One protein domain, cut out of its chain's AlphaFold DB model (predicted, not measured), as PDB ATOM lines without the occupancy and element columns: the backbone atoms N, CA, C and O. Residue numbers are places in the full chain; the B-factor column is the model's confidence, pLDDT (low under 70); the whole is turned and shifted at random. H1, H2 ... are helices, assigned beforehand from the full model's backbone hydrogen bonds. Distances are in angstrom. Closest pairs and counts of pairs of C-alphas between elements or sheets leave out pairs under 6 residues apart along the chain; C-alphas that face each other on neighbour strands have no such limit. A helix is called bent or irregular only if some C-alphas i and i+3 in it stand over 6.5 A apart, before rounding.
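AT A GLANCE: This is residues 5 to 111 of the 151 residues of an uncharacterized protein of Mycolicibacterium murale (UniProt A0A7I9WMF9). A hairpin of two long helices side by side, H5 and H6, forms one end of the domain, and H1 crosses it where H5 ends and H6 begins. H4 leads from the hairpin through the middle, crossed by H2, to H3 at the other end. The printed part has 107 residues with six named helices, H1 to H6 in order, and no named strand; it is all helix. It is compact, with a radius of gyration of the C-alphas of 13.6 A and spans of 38 by 28 by 21 A.

IN THESE COORDINATES: Find C-alpha 94 at (2.360, 51.790, -5.932); from there H6 runs 24.7 A to C-alpha 110 at (-21.153, 53.233, -13.385). H5, residues 74 to 87, spans 20.5 A and is irregular: C-alphas 75 and 78 are 7.5 A apart. H4, residues 53 to 67, spans 20.9 A. H1, residues 5 to 18, starts at (0.098, 61.029, -15.326) and spans 19.9 A. H2, residues 23 to 32, and H3, residues 37 to 46, are shorter.

HOW THE PARTS SIT: H6 and H5 touch as a helical hairpin, opposite ways at a shallow tilt of 24 degrees; their closest C-alphas, Arg 74 and Leu 110, are 5.3 A apart. H1, with residues 8 to 12 alone, touches H6 about perpendicular, closest at C-alphas 8 and 96, 5.5 A. H4 touches H5 at C-alphas 62 and 80, 5.7 A, and H2 at 27 and 60, 6.2 A. H3 touches H4 at C-alphas 38 and 53, 5.5 A. Every O i to N i+4 pair is within hydrogen-bond range in H1, H2, H3, H4 and H6; in H5, 7 of 10.

THE WHOLE: The farthest C-alphas, Arg 46 and Ala 109, are 39.1 A apart. The printed part has no cut, no link is long, and no printed residue is under 70 in pLDDT.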
ATOM      1  N   THR A   5       0.949  61.671 -14.314       82.12
ATOM      2  CA  THR A   5       0.098  61.029 -15.326       82.12
ATOM      3  C   THR A   5       0.910  60.409 -16.463       82.12
ATOM      4  O   THR A   5       0.579  59.322 -16.931       82.12
ATOM      5  N   ASP A   6       2.005  61.048 -16.876       88.88
ATOM      6  CA  ASP A   6       2.869  60.540 -17.946       88.88
ATOM      7  C   ASP A   6       3.619  59.279 -17.497       88.88
ATOM      8  O   ASP A   6       3.797  58.351 -18.284       88.88
ATOM      9  N   HIS A   7       4.013  59.211 -16.219       93.38
ATOM     10  CA  HIS A   7       4.621  58.015 -15.634       93.38
ATOM     11  C   HIS A   7       3.651  56.831 -15.597       93.38
ATOM     12  O   HIS A   7       4.021  55.732 -16.009       93.38
ATOM     13  N   ILE A   8       2.405  57.058 -15.170       95.75
ATOM     14  CA  ILE A   8       1.365  56.019 -15.164       95.75
ATOM     15  C   ILE A   8       1.078  55.552 -16.594       95.75
ATOM     16  O   ILE A   8       1.055  54.349 -16.852       95.75
ATOM     17  N   ARG A   9       0.913  56.487 -17.541       96.31
ATOM     18  CA  ARG A   9       0.710  56.168 -18.961       96.31
ATOM     19  C   ARG A   9       1.842  55.286 -19.486       96.31
ATOM     20  O   ARG A   9       1.570  54.242 -20.070       96.31
ATOM     21  N   ALA A  10       3.093  55.683 -19.257       96.69
ATOM     22  CA  ALA A  10       4.260  54.945 -19.727       96.69
ATOM     23  C   ALA A  10       4.329  53.528 -19.136       96.69
ATOM     24  O   ALA A  10       4.621  52.581 -19.863       96.69
ATOM     25  N   GLU A  11       4.019  53.361 -17.848       97.56
ATOM     26  CA  GLU A  11       4.002  52.042 -17.210       97.56
ATOM     27  C   GLU A  11       2.892  51.145 -17.772       97.56
ATOM     28  O   GLU A  11       3.142  49.979 -18.078       97.56
ATOM     29  N   ILE A  12       1.683  51.683 -17.972       97.31
ATOM     30  CA  ILE A  12       0.570  50.954 -18.601       97.31
ATOM     31  C   ILE A  12       0.972  50.482 -20.001       97.31
ATOM     32  O   ILE A  12       0.791  49.308 -20.330       97.31
ATOM     33  N   GLU A  13       1.537  51.375 -20.817       97.38
ATOM     34  CA  GLU A  13       2.002  51.025 -22.159       97.38
ATOM     35  C   GLU A  13       3.085  49.946 -22.116       97.38
ATOM     36  O   GLU A  13       2.993  48.955 -22.842       97.38
ATOM     37  N   GLN A  14       4.085  50.104 -21.245       97.25
ATOM     38  CA  GLN A  14       5.173  49.145 -21.086       97.25
ATOM     39  C   GLN A  14       4.649  47.758 -20.706       97.25
ATOM     40  O   GLN A  14       5.068  46.765 -21.301       97.25
ATOM     41  N   ILE A  15       3.732  47.670 -19.740       96.44
ATOM     42  CA  ILE A  15       3.174  46.394 -19.282       96.44
ATOM     43  C   ILE A  15       2.393  45.712 -20.397       96.44
ATOM     44  O   ILE A  15       2.587  44.516 -20.617       96.44
ATOM     45  N   LEU A  16       1.540  46.452 -21.109       94.62
ATOM     46  CA  LEU A  16       0.747  45.893 -22.201       94.62
ATOM     47  C   LEU A  16       1.643  45.408 -23.349       94.62
ATOM     48  O   LEU A  16       1.452  44.298 -23.833       94.62
ATOM     49  N   LEU A  17       2.653  46.186 -23.748       94.94
ATOM     50  CA  LEU A  17       3.574  45.801 -24.824       94.94
ATOM     51  C   LEU A  17       4.489  44.630 -24.437       94.94
ATOM     52  O   LEU A  17       4.814  43.805 -25.287       94.94
ATOM     53  N   ALA A  18       4.880  44.519 -23.165       93.44
ATOM     54  CA  ALA A  18       5.655  43.383 -22.670       93.44
ATOM     55  C   ALA A  18       4.836  42.080 -22.609       93.44
ATOM     56  O   ALA A  18       5.413  40.994 -22.606       93.44
ATOM     57  N   HIS A  19       3.502  42.175 -22.577       89.19
ATOM     58  CA  HIS A  19       2.609  41.028 -22.450       89.19
ATOM     59  C   HIS A  19       1.467  41.078 -23.485       89.19
ATOM     60  O   HIS A  19       0.309  41.317 -23.126       89.19
ATOM     61  N   PRO A  20       1.744  40.793 -24.774       85.19
ATOM     62  CA  PRO A  20       0.786  40.930 -25.879       85.19
ATOM     63  C   PRO A  20      -0.305  39.839 -25.925       85.19
ATOM     64  O   PRO A  20      -0.705  39.367 -26.989       85.19
ATOM     65  N   ARG A  21      -0.816  39.415 -24.763       84.00
ATOM     66  CA  ARG A  21      -1.797  38.325 -24.643       84.00
ATOM     67  C   ARG A  21      -3.238  38.765 -24.897       84.00
ATOM     68  O   ARG A  21      -4.059  37.952 -25.309       84.00
ATOM     69  N   THR A  22      -3.566  40.034 -24.646       89.38
ATOM     70  CA  THR A  22      -4.930  40.558 -24.804       89.38
ATOM     71  C   THR A  22      -5.084  41.409 -26.057       89.38
ATOM     72  O   THR A  22      -4.134  42.011 -26.555       89.38
ATOM     73  N   ARG A  23      -6.333  41.544 -26.519       90.69
ATOM     74  CA  ARG A  23      -6.712  42.504 -27.568       90.69
ATOM     75  C   ARG A  23      -6.249  43.938 -27.283       90.69
ATOM     76  O   ARG A  23      -5.932  44.650 -28.223       90.69
ATOM     77  N   TYR A  24      -6.178  44.354 -26.012       94.19
ATOM     78  CA  TYR A  24      -5.722  45.697 -25.642       94.19
ATOM     79  C   TYR A  24      -4.256  45.903 -26.016       94.19
ATOM     80  O   TYR A  24      -3.916  46.909 -26.630       94.19
ATOM     81  N   ALA A  25      -3.408  44.923 -25.705       93.19
ATOM     82  CA  ALA A  25      -1.995  44.968 -26.043       93.19
ATOM     83  C   ALA A  25      -1.751  44.884 -27.557       93.19
ATOM     84  O   ALA A  25      -0.980  45.674 -28.090       93.19
ATOM     85  N   LYS A  26      -2.465  43.995 -28.262       93.19
ATOM     86  CA  LYS A  26      -2.370  43.861 -29.730       93.19
ATOM     87  C   LYS A  26      -2.786  45.145 -30.454       93.19
ATOM     88  O   LYS A  26      -2.116  45.585 -31.384       93.19
ATOM     89  N   VAL A  27      -3.867  45.781 -30.000       95.56
ATOM     90  CA  VAL A  27      -4.311  47.067 -30.553       95.56
ATOM     91  C   VAL A  27      -3.336  48.187 -30.197       95.56
ATOM     92  O   VAL A  27      -3.005  48.981 -31.072       95.56
ATOM     93  N   LEU A  28      -2.808  48.231 -28.968       97.25
ATOM     94  CA  LEU A  28      -1.779  49.202 -28.589       97.25
ATOM     95  C   LEU A  28      -0.521  49.074 -29.458       97.25
ATOM     96  O   LEU A  28       0.001  50.081 -29.933       97.25
ATOM     97  N   GLU A  29      -0.046  47.853 -29.701       95.44
ATOM     98  CA  GLU A  29       1.087  47.596 -30.593       95.44
ATOM     99  C   GLU A  29       0.807  48.131 -32.004       95.44
ATOM    100  O   GLU A  29       1.626  48.854 -32.579       95.44
ATOM    101  N   GLY A  30      -0.379  47.849 -32.546       96.00
ATOM    102  CA  GLY A  30      -0.803  48.394 -33.829       96.00
ATOM    103  C   GLY A  30      -0.856  49.928 -33.836       96.00
ATOM    104  O   GLY A  30      -0.401  50.548 -34.797       96.00
ATOM    105  N   MET A  31      -1.369  50.555 -32.771       97.25
ATOM    106  CA  MET A  31      -1.404  52.016 -32.624       97.25
ATOM    107  C   MET A  31       0.007  52.610 -32.634       97.25
ATOM    108  O   MET A  31       0.246  53.592 -33.331       97.25
ATOM    109  N   LYS A  32       0.966  51.993 -31.926       96.69
ATOM    110  CA  LYS A  32       2.381  52.416 -31.918       96.69
ATOM    111  C   LYS A  32       3.045  52.282 -33.291       96.69
ATOM    112  O   LYS A  32       3.974  53.022 -33.597       96.69
ATOM    113  N   ARG A  33       2.550  51.367 -34.128       96.50
ATOM    114  CA  ARG A  33       2.968  51.179 -35.525       96.50
ATOM    115  C   ARG A  33       2.199  52.057 -36.520       96.50
ATOM    116  O   ARG A  33       2.424  51.922 -37.718       96.50
ATOM    117  N   ASN A  34       1.322  52.945 -36.044       97.06
ATOM    118  CA  ASN A  34       0.445  53.795 -36.857       97.06
ATOM    119  C   ASN A  34      -0.459  53.017 -37.828       97.06
ATOM    120  O   ASN A  34      -0.825  53.539 -38.878       97.06
ATOM    121  N   LEU A  35      -0.836  51.783 -37.481       96.94
ATOM    122  CA  LEU A  35      -1.764  51.004 -38.297       96.94
ATOM    123  C   LEU A  35      -3.188  51.546 -38.149       96.94
ATOM    124  O   LEU A  35      -3.601  51.994 -37.071       96.94
ATOM    125  N   THR A  36      -3.955  51.461 -39.225       97.69
ATOM    126  CA  THR A  36      -5.404  51.669 -39.260       97.69
ATOM    127  C   THR A  36      -6.148  50.469 -38.673       97.69
ATOM    128  O   THR A  36      -5.585  49.392 -38.475       97.69
ATOM    129  N   ASP A  37      -7.438  50.646 -38.381       97.00
ATOM    130  CA  ASP A  37      -8.273  49.564 -37.845       97.00
ATOM    131  C   ASP A  37      -8.418  48.403 -38.841       97.00
ATOM    132  O   ASP A  37      -8.393  47.239 -38.442       97.00
ATOM    133  N   ALA A  38      -8.491  48.717 -40.140       97.00
ATOM    134  CA  ALA A  38      -8.542  47.729 -41.214       97.00
ATOM    135  C   ALA A  38      -7.243  46.913 -41.304       97.00
ATOM    136  O   ALA A  38      -7.286  45.686 -41.336       97.00
ATOM    137  N   GLU A  39      -6.081  47.568 -41.250       97.25
ATOM    138  CA  GLU A  39      -4.787  46.875 -41.300       97.25
ATOM    139  C   GLU A  39      -4.572  45.943 -40.101       97.25
ATOM    140  O   GLU A  39      -3.992  44.864 -40.252       97.25
ATOM    141  N   MET A  40      -5.041  46.336 -38.911       95.75
ATOM    142  CA  MET A  40      -5.005  45.472 -37.730       95.75
ATOM    143  C   MET A  40      -5.954  44.281 -37.858       95.75
ATOM    144  O   MET A  40      -5.561  43.169 -37.510       95.75
ATOM    145  N   ALA A  41      -7.172  44.490 -38.364       93.94
ATOM    146  CA  ALA A  41      -8.118  43.404 -38.612       93.94
ATOM    147  C   ALA A  41      -7.540  42.389 -39.615       93.94
ATOM    148  O   ALA A  41      -7.522  41.188 -39.342       93.94
ATOM    149  N   ASP A  42      -6.950  42.865 -40.711       94.19
ATOM    150  CA  ASP A  42      -6.277  42.019 -41.700       94.19
ATOM    151  C   ASP A  42      -5.075  41.267 -41.107       94.19
ATOM    152  O   ASP A  42      -4.840  40.095 -41.417       94.19
ATOM    153  N   ALA A  43      -4.292  41.919 -40.242       90.50
ATOM    154  CA  ALA A  43      -3.181  41.274 -39.542       90.50
ATOM    155  C   ALA A  43      -3.663  40.163 -38.603       90.50
ATOM    156  O   ALA A  43      -3.041  39.102 -38.549       90.50
ATOM    157  N   ALA A  44      -4.782  40.378 -37.915       89.12
ATOM    158  CA  ALA A  44      -5.384  39.398 -37.024       89.12
ATOM    159  C   ALA A  44      -5.932  38.181 -37.794       89.12
ATOM    160  O   ALA A  44      -5.714  37.043 -37.376       89.12
ATOM    161  N   VAL A  45      -6.525  38.387 -38.979       89.56
ATOM    162  CA  VAL A  45      -6.905  37.291 -39.893       89.56
ATOM    163  C   VAL A  45      -5.683  36.454 -40.281       89.56
ATOM    164  O   VAL A  45      -5.718  35.230 -40.164       89.56
ATOM    165  N   ARG A  46      -4.574  37.095 -40.681       90.00
ATOM    166  CA  ARG A  46      -3.320  36.389 -41.015       90.00
ATOM    167  C   ARG A  46      -2.719  35.634 -39.826       90.00
ATOM    168  O   ARG A  46      -2.040  34.635 -40.035       90.00
ATOM    169  N   ALA A  47      -2.971  36.096 -38.603       86.06
ATOM    170  CA  ALA A  47      -2.530  35.454 -37.367       86.06
ATOM    171  C   ALA A  47      -3.471  34.332 -36.876       86.06
ATOM    172  O   ALA A  47      -3.208  33.743 -35.831       86.06
ATOM    173  N   GLY A  48      -4.552  34.023 -37.605       85.62
ATOM    174  CA  GLY A  48      -5.520  32.990 -37.217       85.62
ATOM    175  C   GLY A  48      -6.509  33.424 -36.129       85.62
ATOM    176  O   GLY A  48      -7.173  32.582 -35.528       85.62
ATOM    177  N   GLU A  49      -6.638  34.727 -35.883       86.19
ATOM    178  CA  GLU A  49      -7.509  35.314 -34.862       86.19
ATOM    179  C   GLU A  49      -8.434  36.375 -35.490       86.19
ATOM    180  O   GLU A  49      -8.272  37.573 -35.250       86.19
ATOM    181  N   PRO A  50      -9.393  35.980 -36.344       87.44
ATOM    182  CA  PRO A  50     -10.217  36.936 -37.075       87.44
ATOM    183  C   PRO A  50     -11.028  37.834 -36.128       87.44
ATOM    184  O   PRO A  50     -11.708  37.365 -35.213       87.44
ATOM    185  N   VAL A  51     -10.987  39.138 -36.391       88.94
ATOM    186  CA  VAL A  51     -11.689  40.185 -35.637       88.94
ATOM    187  C   VAL A  51     -12.186  41.250 -36.610       88.94
ATOM    188  O   VAL A  51     -11.531  41.528 -37.612       88.94
ATOM    189  N   THR A  52     -13.356  41.828 -36.346       92.38
ATOM    190  CA  THR A  52     -13.930  42.852 -37.226       92.38
ATOM    191  C   THR A  52     -13.258  44.210 -37.029       92.38
ATOM    192  O   THR A  52     -12.712  44.503 -35.960       92.38
ATOM    193  N   VAL A  53     -13.334  45.065 -38.049       95.06
ATOM    194  CA  VAL A  53     -12.785  46.430 -38.012       95.06
ATOM    195  C   VAL A  53     -13.455  47.255 -36.914       95.06
ATOM    196  O   VAL A  53     -12.778  47.943 -36.154       95.06
ATOM    197  N   GLU A  54     -14.773  47.129 -36.757       94.69
ATOM    198  CA  GLU A  54     -15.543  47.823 -35.721       94.69
ATOM    199  C   GLU A  54     -15.064  47.417 -34.327       94.69
ATOM    200  O   GLU A  54     -14.913  48.259 -33.441       94.69
ATOM    201  N   ARG A  55     -14.751  46.129 -34.141       93.25
ATOM    202  CA  ARG A  55     -14.249  45.626 -32.867       93.25
ATOM    203  C   ARG A  55     -12.848  46.152 -32.558       93.25
ATOM    204  O   ARG A  55     -12.562  46.446 -31.397       93.25
ATOM    205  N   ILE A  56     -11.987  46.300 -33.565       95.25
ATOM    206  CA  ILE A  56     -10.692  46.975 -33.403       95.25
ATOM    207  C   ILE A  56     -10.896  48.442 -33.019       95.25
ATOM    208  O   ILE A  56     -10.275  48.899 -32.060       95.25
ATOM    209  N   ALA A  57     -11.800  49.156 -33.692       96.31
ATOM    210  CA  ALA A  57     -12.089  50.562 -33.413       96.31
ATOM    211  C   ALA A  57     -12.605  50.782 -31.977       96.31
ATOM    212  O   ALA A  57     -12.178  51.715 -31.291       96.31
ATOM    213  N   GLU A  58     -13.482  49.902 -31.485       95.38
ATOM    214  CA  GLU A  58     -13.931  49.903 -30.087       95.38
ATOM    215  C   GLU A  58     -12.761  49.726 -29.119       95.38
ATOM    216  O   GLU A  58     -12.590  50.519 -28.193       95.38
ATOM    217  N   VAL A  59     -11.922  48.710 -29.336       95.81
ATOM    218  CA  VAL A  59     -10.777  48.439 -28.457       95.81
ATOM    219  C   VAL A  59      -9.775  49.592 -28.505       95.81
ATOM    220  O   VAL A  59      -9.283  49.992 -27.450       95.81
ATOM    221  N   ARG A  60      -9.517  50.175 -29.682       97.19
ATOM    222  CA  ARG A  60      -8.658  51.358 -29.836       97.19
ATOM    223  C   ARG A  60      -9.183  52.509 -28.994       97.19
ATOM    224  O   ARG A  60      -8.410  53.111 -28.256       97.19
ATOM    225  N   ARG A  61     -10.489  52.788 -29.055       97.12
ATOM    226  CA  ARG A  61     -11.119  53.842 -28.250       97.12
ATOM    227  C   ARG A  61     -10.898  53.619 -26.757       97.12
ATOM    228  O   ARG A  61     -10.519  54.558 -26.068       97.12
ATOM    229  N   ILE A  62     -11.075  52.390 -26.271       97.25
ATOM    230  CA  ILE A  62     -10.853  52.040 -24.859       97.25
ATOM    231  C   ILE A  62      -9.387  52.207 -24.453       97.25
ATOM    232  O   ILE A  62      -9.101  52.732 -23.374       97.25
ATOM    233  N   VAL A  63      -8.451  51.779 -25.306       97.50
ATOM    234  CA  VAL A  63      -7.014  51.968 -25.068       97.50
ATOM    235  C   VAL A  63      -6.692  53.460 -25.002       97.50
ATOM    236  O   VAL A  63      -6.115  53.900 -24.012       97.50
ATOM    237  N   SER A  64      -7.137  54.255 -25.978       97.31
ATOM    238  CA  SER A  64      -6.955  55.711 -25.982       97.31
ATOM    239  C   SER A  64      -7.549  56.375 -24.740       97.31
ATOM    240  O   SER A  64      -6.832  57.082 -24.045       97.31
ATOM    241  N   GLN A  65      -8.809  56.090 -24.391       96.88
ATOM    242  CA  GLN A  65      -9.449  56.626 -23.183       96.88
ATOM    243  C   GLN A  65      -8.645  56.303 -21.919       96.88
ATOM    244  O   GLN A  65      -8.457  57.171 -21.079       96.88
ATOM    245  N   THR A  66      -8.133  55.078 -21.799       96.81
ATOM    246  CA  THR A  66      -7.337  54.658 -20.637       96.81
ATOM    247  C   THR A  66      -6.005  55.401 -20.568       96.81
ATOM    248  O   THR A  66      -5.633  55.887 -19.503       96.81
ATOM    249  N   LEU A  67      -5.291  55.517 -21.692       96.38
ATOM    250  CA  LEU A  67      -4.013  56.228 -21.742       96.38
ATOM    251  C   LEU A  67      -4.191  57.734 -21.510       96.38
ATOM    252  O   LEU A  67      -3.345  58.354 -20.871       96.38
ATOM    253  N   ASP A  68      -5.302  58.300 -21.977       95.88
ATOM    254  CA  ASP A  68      -5.689  59.702 -21.782       95.88
ATOM    255  C   ASP A  68      -6.375  59.972 -20.435       95.88
ATOM    256  O   ASP A  68      -6.823  61.088 -20.190       95.88
ATOM    257  N   ASP A  69      -6.411  58.977 -19.547       94.81
ATOM    258  CA  ASP A  69      -6.964  59.064 -18.194       94.81
ATOM    259  C   ASP A  69      -8.455  59.471 -18.124       94.81
ATOM    260  O   ASP A  69      -8.932  60.116 -17.184       94.81
ATOM    261  N   HIS A  70      -9.223  59.049 -19.127       95.88
ATOM    262  CA  HIS A  70     -10.666  59.234 -19.212       95.88
ATOM    263  C   HIS A  70     -11.419  57.972 -18.785       95.88
ATOM    264  O   HIS A  70     -11.131  56.865 -19.239       95.88
ATOM    265  N   VAL A  71     -12.438  58.145 -17.942       94.38
ATOM    266  CA  VAL A  71     -13.357  57.062 -17.566       94.38
ATOM    267  C   VAL A  71     -14.390  56.876 -18.672       94.38
ATOM    268  O   VAL A  71     -14.999  57.844 -19.127       94.38
ATOM    269  N   ALA A  72     -14.585  55.633 -19.093       94.69
ATOM    270  CA  ALA A  72     -15.523  55.259 -20.135       94.69
ATOM    271  C   ALA A  72     -16.987  55.462 -19.709       94.69
ATOM    272  O   ALA A  72     -17.323  55.626 -18.534       94.69
ATOM    273  N   THR A  73     -17.882  55.421 -20.694       94.69
ATOM    274  CA  THR A  73     -19.331  55.449 -20.464       94.69
ATOM    275  C   THR A  73     -19.824  54.151 -19.817       94.69
ATOM    276  O   THR A  73     -19.142  53.129 -19.848       94.69
ATOM    277  N   ARG A  74     -21.051  54.144 -19.274       94.12
ATOM    278  CA  ARG A  74     -21.645  52.935 -18.667       94.12
ATOM    279  C   ARG A  74     -21.641  51.725 -19.611       94.12
ATOM    280  O   ARG A  74     -21.319  50.630 -19.173       94.12
ATOM    281  N   SER A  75     -21.963  51.912 -20.893       92.56
ATOM    282  CA  SER A  75     -21.965  50.834 -21.898       92.56
ATOM    283  C   SER A  75     -20.575  50.273 -22.204       92.56
ATOM    284  O   SER A  75     -20.448  49.143 -22.662       92.56
ATOM    285  N   GLU A  76     -19.531  51.058 -21.958       94.25
ATOM    286  CA  GLU A  76     -18.135  50.703 -22.220       94.25
ATOM    287  C   GLU A  76     -17.392  50.285 -20.938       94.25
ATOM    288  O   GLU A  76     -16.244  49.837 -21.008       94.25
ATOM    289  N   ALA A  77     -18.047  50.387 -19.774       94.75
ATOM    290  CA  ALA A  77     -17.413  50.253 -18.470       94.75
ATOM    291  C   ALA A  77     -16.741  48.889 -18.276       94.75
ATOM    292  O   ALA A  77     -15.582  48.835 -17.871       94.75
ATOM    293  N   GLU A  78     -17.412  47.792 -18.638       94.31
ATOM    294  CA  GLU A  78     -16.832  46.446 -18.534       94.31
ATOM    295  C   GLU A  78     -15.654  46.248 -19.501       94.31
ATOM    296  O   GLU A  78     -14.684  45.553 -19.187       94.31
ATOM    297  N   MET A  79     -15.683  46.894 -20.672       93.81
ATOM    298  CA  MET A  79     -14.580  46.808 -21.626       93.81
ATOM    299  C   MET A  79     -13.343  47.539 -21.104       93.81
ATOM    300  O   MET A  79     -12.255  46.962 -21.109       93.81
ATOM    301  N   GLN A  80     -13.507  48.760 -20.590       97.25
ATOM    302  CA  GLN A  80     -12.398  49.489 -19.977       97.25
ATOM    303  C   GLN A  80     -11.908  48.803 -18.698       97.25
ATOM    304  O   GLN A  80     -10.701  48.662 -18.490       97.25
ATOM    305  N   ALA A  81     -12.822  48.283 -17.878       96.94
ATOM    306  CA  ALA A  81     -12.462  47.510 -16.699       96.94
ATOM    307  C   ALA A  81     -11.633  46.282 -17.074       96.94
ATOM    308  O   ALA A  81     -10.677  45.966 -16.378       96.94
ATOM    309  N   GLY A  82     -11.926  45.622 -18.197       95.44
ATOM    310  CA  GLY A  82     -11.114  44.520 -18.703       95.44
ATOM    311  C   GLY A  82      -9.639  44.885 -18.914       95.44
ATOM    312  O   GLY A  82      -8.783  44.050 -18.637       95.44
ATOM    313  N   LEU A  83      -9.330  46.113 -19.347       96.50
ATOM    314  CA  LEU A  83      -7.948  46.595 -19.484       96.50
ATOM    315  C   LEU A  83      -7.308  46.813 -18.109       96.50
ATOM    316  O   LEU A  83      -6.225  46.305 -17.836       96.50
ATOM    317  N   TYR A  84      -7.987  47.491 -17.187       97.81
ATOM    318  CA  TYR A  84      -7.453  47.684 -15.835       97.81
ATOM    319  C   TYR A  84      -7.274  46.365 -15.068       97.81
ATOM    320  O   TYR A  84      -6.275  46.165 -14.380       97.81
ATOM    321  N   ARG A  85      -8.206  45.425 -15.227       96.88
ATOM    322  CA  ARG A  85      -8.105  44.067 -14.680       96.88
ATOM    323  C   ARG A  85      -6.970  43.279 -15.322       96.88
ATOM    324  O   ARG A  85      -6.401  42.423 -14.650       96.88
ATOM    325  N   GLU A  86      -6.645  43.543 -16.587       94.62
ATOM    326  CA  GLU A  86      -5.469  42.973 -17.242       94.62
ATOM    327  C   GLU A  86      -4.183  43.423 -16.542       94.62
ATOM    328  O   GLU A  86      -3.358  42.584 -16.183       94.62
ATOM    329  N   LEU A  87      -4.057  44.721 -16.254       96.38
ATOM    330  CA  LEU A  87      -2.899  45.286 -15.553       96.38
ATOM    331  C   LEU A  87      -2.705  44.687 -14.155       96.38
ATOM    332  O   LEU A  87      -1.573  44.473 -13.729       96.38
ATOM    333  N   LEU A  88      -3.797  44.360 -13.457       96.50
ATOM    334  CA  LEU A  88      -3.749  43.729 -12.134       96.50
ATOM    335  C   LEU A  88      -3.143  42.312 -12.125       96.50
ATOM    336  O   LEU A  88      -2.897  41.785 -11.042       96.50
ATOM    337  N   ASN A  89      -2.904  41.681 -13.283       94.12
ATOM    338  CA  ASN A  89      -2.168  40.410 -13.344       94.12
ATOM    339  C   ASN A  89      -0.648  40.597 -13.212       94.12
ATOM    340  O   ASN A  89       0.072  39.614 -13.049       94.12
ATOM    341  N   TYR A  90      -0.155  41.836 -13.276       94.81
ATOM    342  CA  TYR A  90       1.266  42.158 -13.289       94.81
ATOM    343  C   TYR A  90       1.681  42.954 -12.056       94.81
ATOM    344  O   TYR A  90       0.861  43.483 -11.300       94.81
ATOM    345  N   ARG A  91       2.996  43.054 -11.849       94.81
ATOM    346  CA  ARG A  91       3.544  43.947 -10.832       94.81
ATOM    347  C   ARG A  91       3.417  45.389 -11.322       94.81
ATOM    348  O   ARG A  91       3.983  45.731 -12.351       94.81
ATOM    349  N   LEU A  92       2.716  46.199 -10.538       95.88
ATOM    350  CA  LEU A  92       2.544  47.634 -10.755       95.88
ATOM    351  C   LEU A  92       3.344  48.413  -9.708       95.88
ATOM    352  O   LEU A  92       3.494  47.949  -8.567       95.88
ATOM    353  N   SER A  93       3.805  49.607 -10.062       97.00
ATOM    354  CA  SER A  93       4.233  50.609  -9.091       97.00
ATOM    355  C   SER A  93       3.087  50.933  -8.118       97.00
ATOM    356  O   SER A  93       1.909  50.754  -8.457       97.00
ATOM    357  N   PRO A  94       3.389  51.384  -6.888       96.06
ATOM    358  CA  PRO A  94       2.360  51.790  -5.932       96.06
ATOM    359  C   PRO A  94       1.380  52.822  -6.508       96.06
ATOM    360  O   PRO A  94       0.168  52.698  -6.316       96.06
ATOM    361  N   GLU A  95       1.891  53.793  -7.260       95.62
ATOM    362  CA  GLU A  95       1.133  54.876  -7.880       95.62
ATOM    363  C   GLU A  95       0.196  54.344  -8.968       95.62
ATOM    364  O   GLU A  95      -1.010  54.609  -8.935       95.62
ATOM    365  N   THR A  96       0.710  53.520  -9.886       96.50
ATOM    366  CA  THR A  96      -0.108  52.905 -10.940       96.50
ATOM    367  C   THR A  96      -1.129  51.942 -10.351       96.50
ATOM    368  O   THR A  96      -2.280  51.921 -10.782       96.50
ATOM    369  N   ARG A  97      -0.780  51.192  -9.300       97.06
ATOM    370  CA  ARG A  97      -1.739  50.329  -8.598       97.06
ATOM    371  C   ARG A  97      -2.886  51.137  -7.994       97.06
ATOM    372  O   ARG A  97      -4.045  50.760  -8.166       97.06
ATOM    373  N   GLN A  98      -2.582  52.238  -7.307       97.00
ATOM    374  CA  GLN A  98      -3.599  53.118  -6.730       97.00
ATOM    375  C   GLN A  98      -4.499  53.709  -7.819       97.00
ATOM    376  O   GLN A  98      -5.726  53.727  -7.671       97.00
ATOM    377  N   HIS A  99      -3.908  54.143  -8.930       97.19
ATOM    378  CA  HIS A  99      -4.635  54.643 -10.089       97.19
ATOM    379  C   HIS A  99      -5.593  53.589 -10.667       97.19
ATOM    380  O   HIS A  99      -6.791  53.844 -10.789       97.19
ATOM    381  N   VAL A 100      -5.098  52.378 -10.938       97.56
ATOM    382  CA  VAL A 100      -5.881  51.253 -11.478       97.56
ATOM    383  C   VAL A 100      -7.061  50.910 -10.563       97.56
ATOM    384  O   VAL A 100      -8.191  50.779 -11.034       97.56
ATOM    385  N   ILE A 101      -6.838  50.816  -9.247       97.69
ATOM    386  CA  ILE A 101      -7.903  50.535  -8.268       97.69
ATOM    387  C   ILE A 101      -8.949  51.658  -8.249       97.69
ATOM    388  O   ILE A 101     -10.153  51.389  -8.187       97.69
ATOM    389  N   THR A 102      -8.507  52.914  -8.328       97.69
ATOM    390  CA  THR A 102      -9.397  54.084  -8.353       97.69
ATOM    391  C   THR A 102     -10.291  54.057  -9.591       97.69
ATOM    392  O   THR A 102     -11.512  54.173  -9.468       97.69
ATOM    393  N   ARG A 103      -9.714  53.821 -10.774       97.88
ATOM    394  CA  ARG A 103     -10.458  53.745 -12.040       97.88
ATOM    395  C   ARG A 103     -11.422  52.560 -12.069       97.88
ATOM    396  O   ARG A 103     -12.584  52.738 -12.423       97.88
ATOM    397  N   LEU A 104     -11.014  51.381 -11.590       97.88
ATOM    398  CA  LEU A 104     -11.920  50.231 -11.448       97.88
ATOM    399  C   LEU A 104     -13.092  50.513 -10.500       97.88
ATOM    400  O   LEU A 104     -14.218  50.096 -10.762       97.88
ATOM    401  N   THR A 105     -12.850  51.247  -9.414       97.88
ATOM    402  CA  THR A 105     -13.907  51.638  -8.472       97.88
ATOM    403  C   THR A 105     -14.910  52.589  -9.123       97.88
ATOM    404  O   THR A 105     -16.115  52.407  -8.956       97.88
ATOM    405  N   GLN A 106     -14.432  53.562  -9.904       97.88
ATOM    406  CA  GLN A 106     -15.287  54.477 -10.668       97.88
ATOM    407  C   GLN A 106     -16.108  53.734 -11.727       97.88
ATOM    408  O   GLN A 106     -17.311  53.953 -11.829       97.88
ATOM    409  N   LEU A 107     -15.495  52.799 -12.456       97.88
ATOM    410  CA  LEU A 107     -16.194  51.970 -13.441       97.88
ATOM    411  C   LEU A 107     -17.274  51.102 -12.795       97.88
ATOM    412  O   LEU A 107     -18.381  51.018 -13.317       97.88
ATOM    413  N   ARG A 108     -17.009  50.537 -11.612       97.44
ATOM    414  CA  ARG A 108     -18.016  49.786 -10.851       97.44
ATOM    415  C   ARG A 108     -19.158  50.652 -10.323       97.44
ATOM    416  O   ARG A 108     -20.270  50.163 -10.161       97.44
ATOM    417  N   ALA A 109     -18.908  51.932 -10.055       97.19
ATOM    418  CA  ALA A 109     -19.977  52.867  -9.715       97.19
ATOM    419  C   ALA A 109     -20.895  53.157 -10.920       97.19
ATOM    420  O   ALA A 109     -22.087  53.387 -10.725       97.19
ATOM    421  N   LEU A 110     -20.365  53.113 -12.150       95.69
ATOM    422  CA  LEU A 110     -21.153  53.233 -13.385       95.69
ATOM    423  C   LEU A 110     -21.917  51.943 -13.715       95.69
ATOM    424  O   LEU A 110     -23.082  52.000 -14.115       95.69
ATOM    425  N   ASP A 111     -21.269  50.793 -13.547       94.81
ATOM    426  CA  ASP A 111     -21.851  49.470 -13.755       94.81
ATOM    427  C   ASP A 111     -21.459  48.505 -12.618       94.81
ATOM    428  O   ASP A 111     -20.321  48.027 -12.572       94.81
TER     429      ASP A 111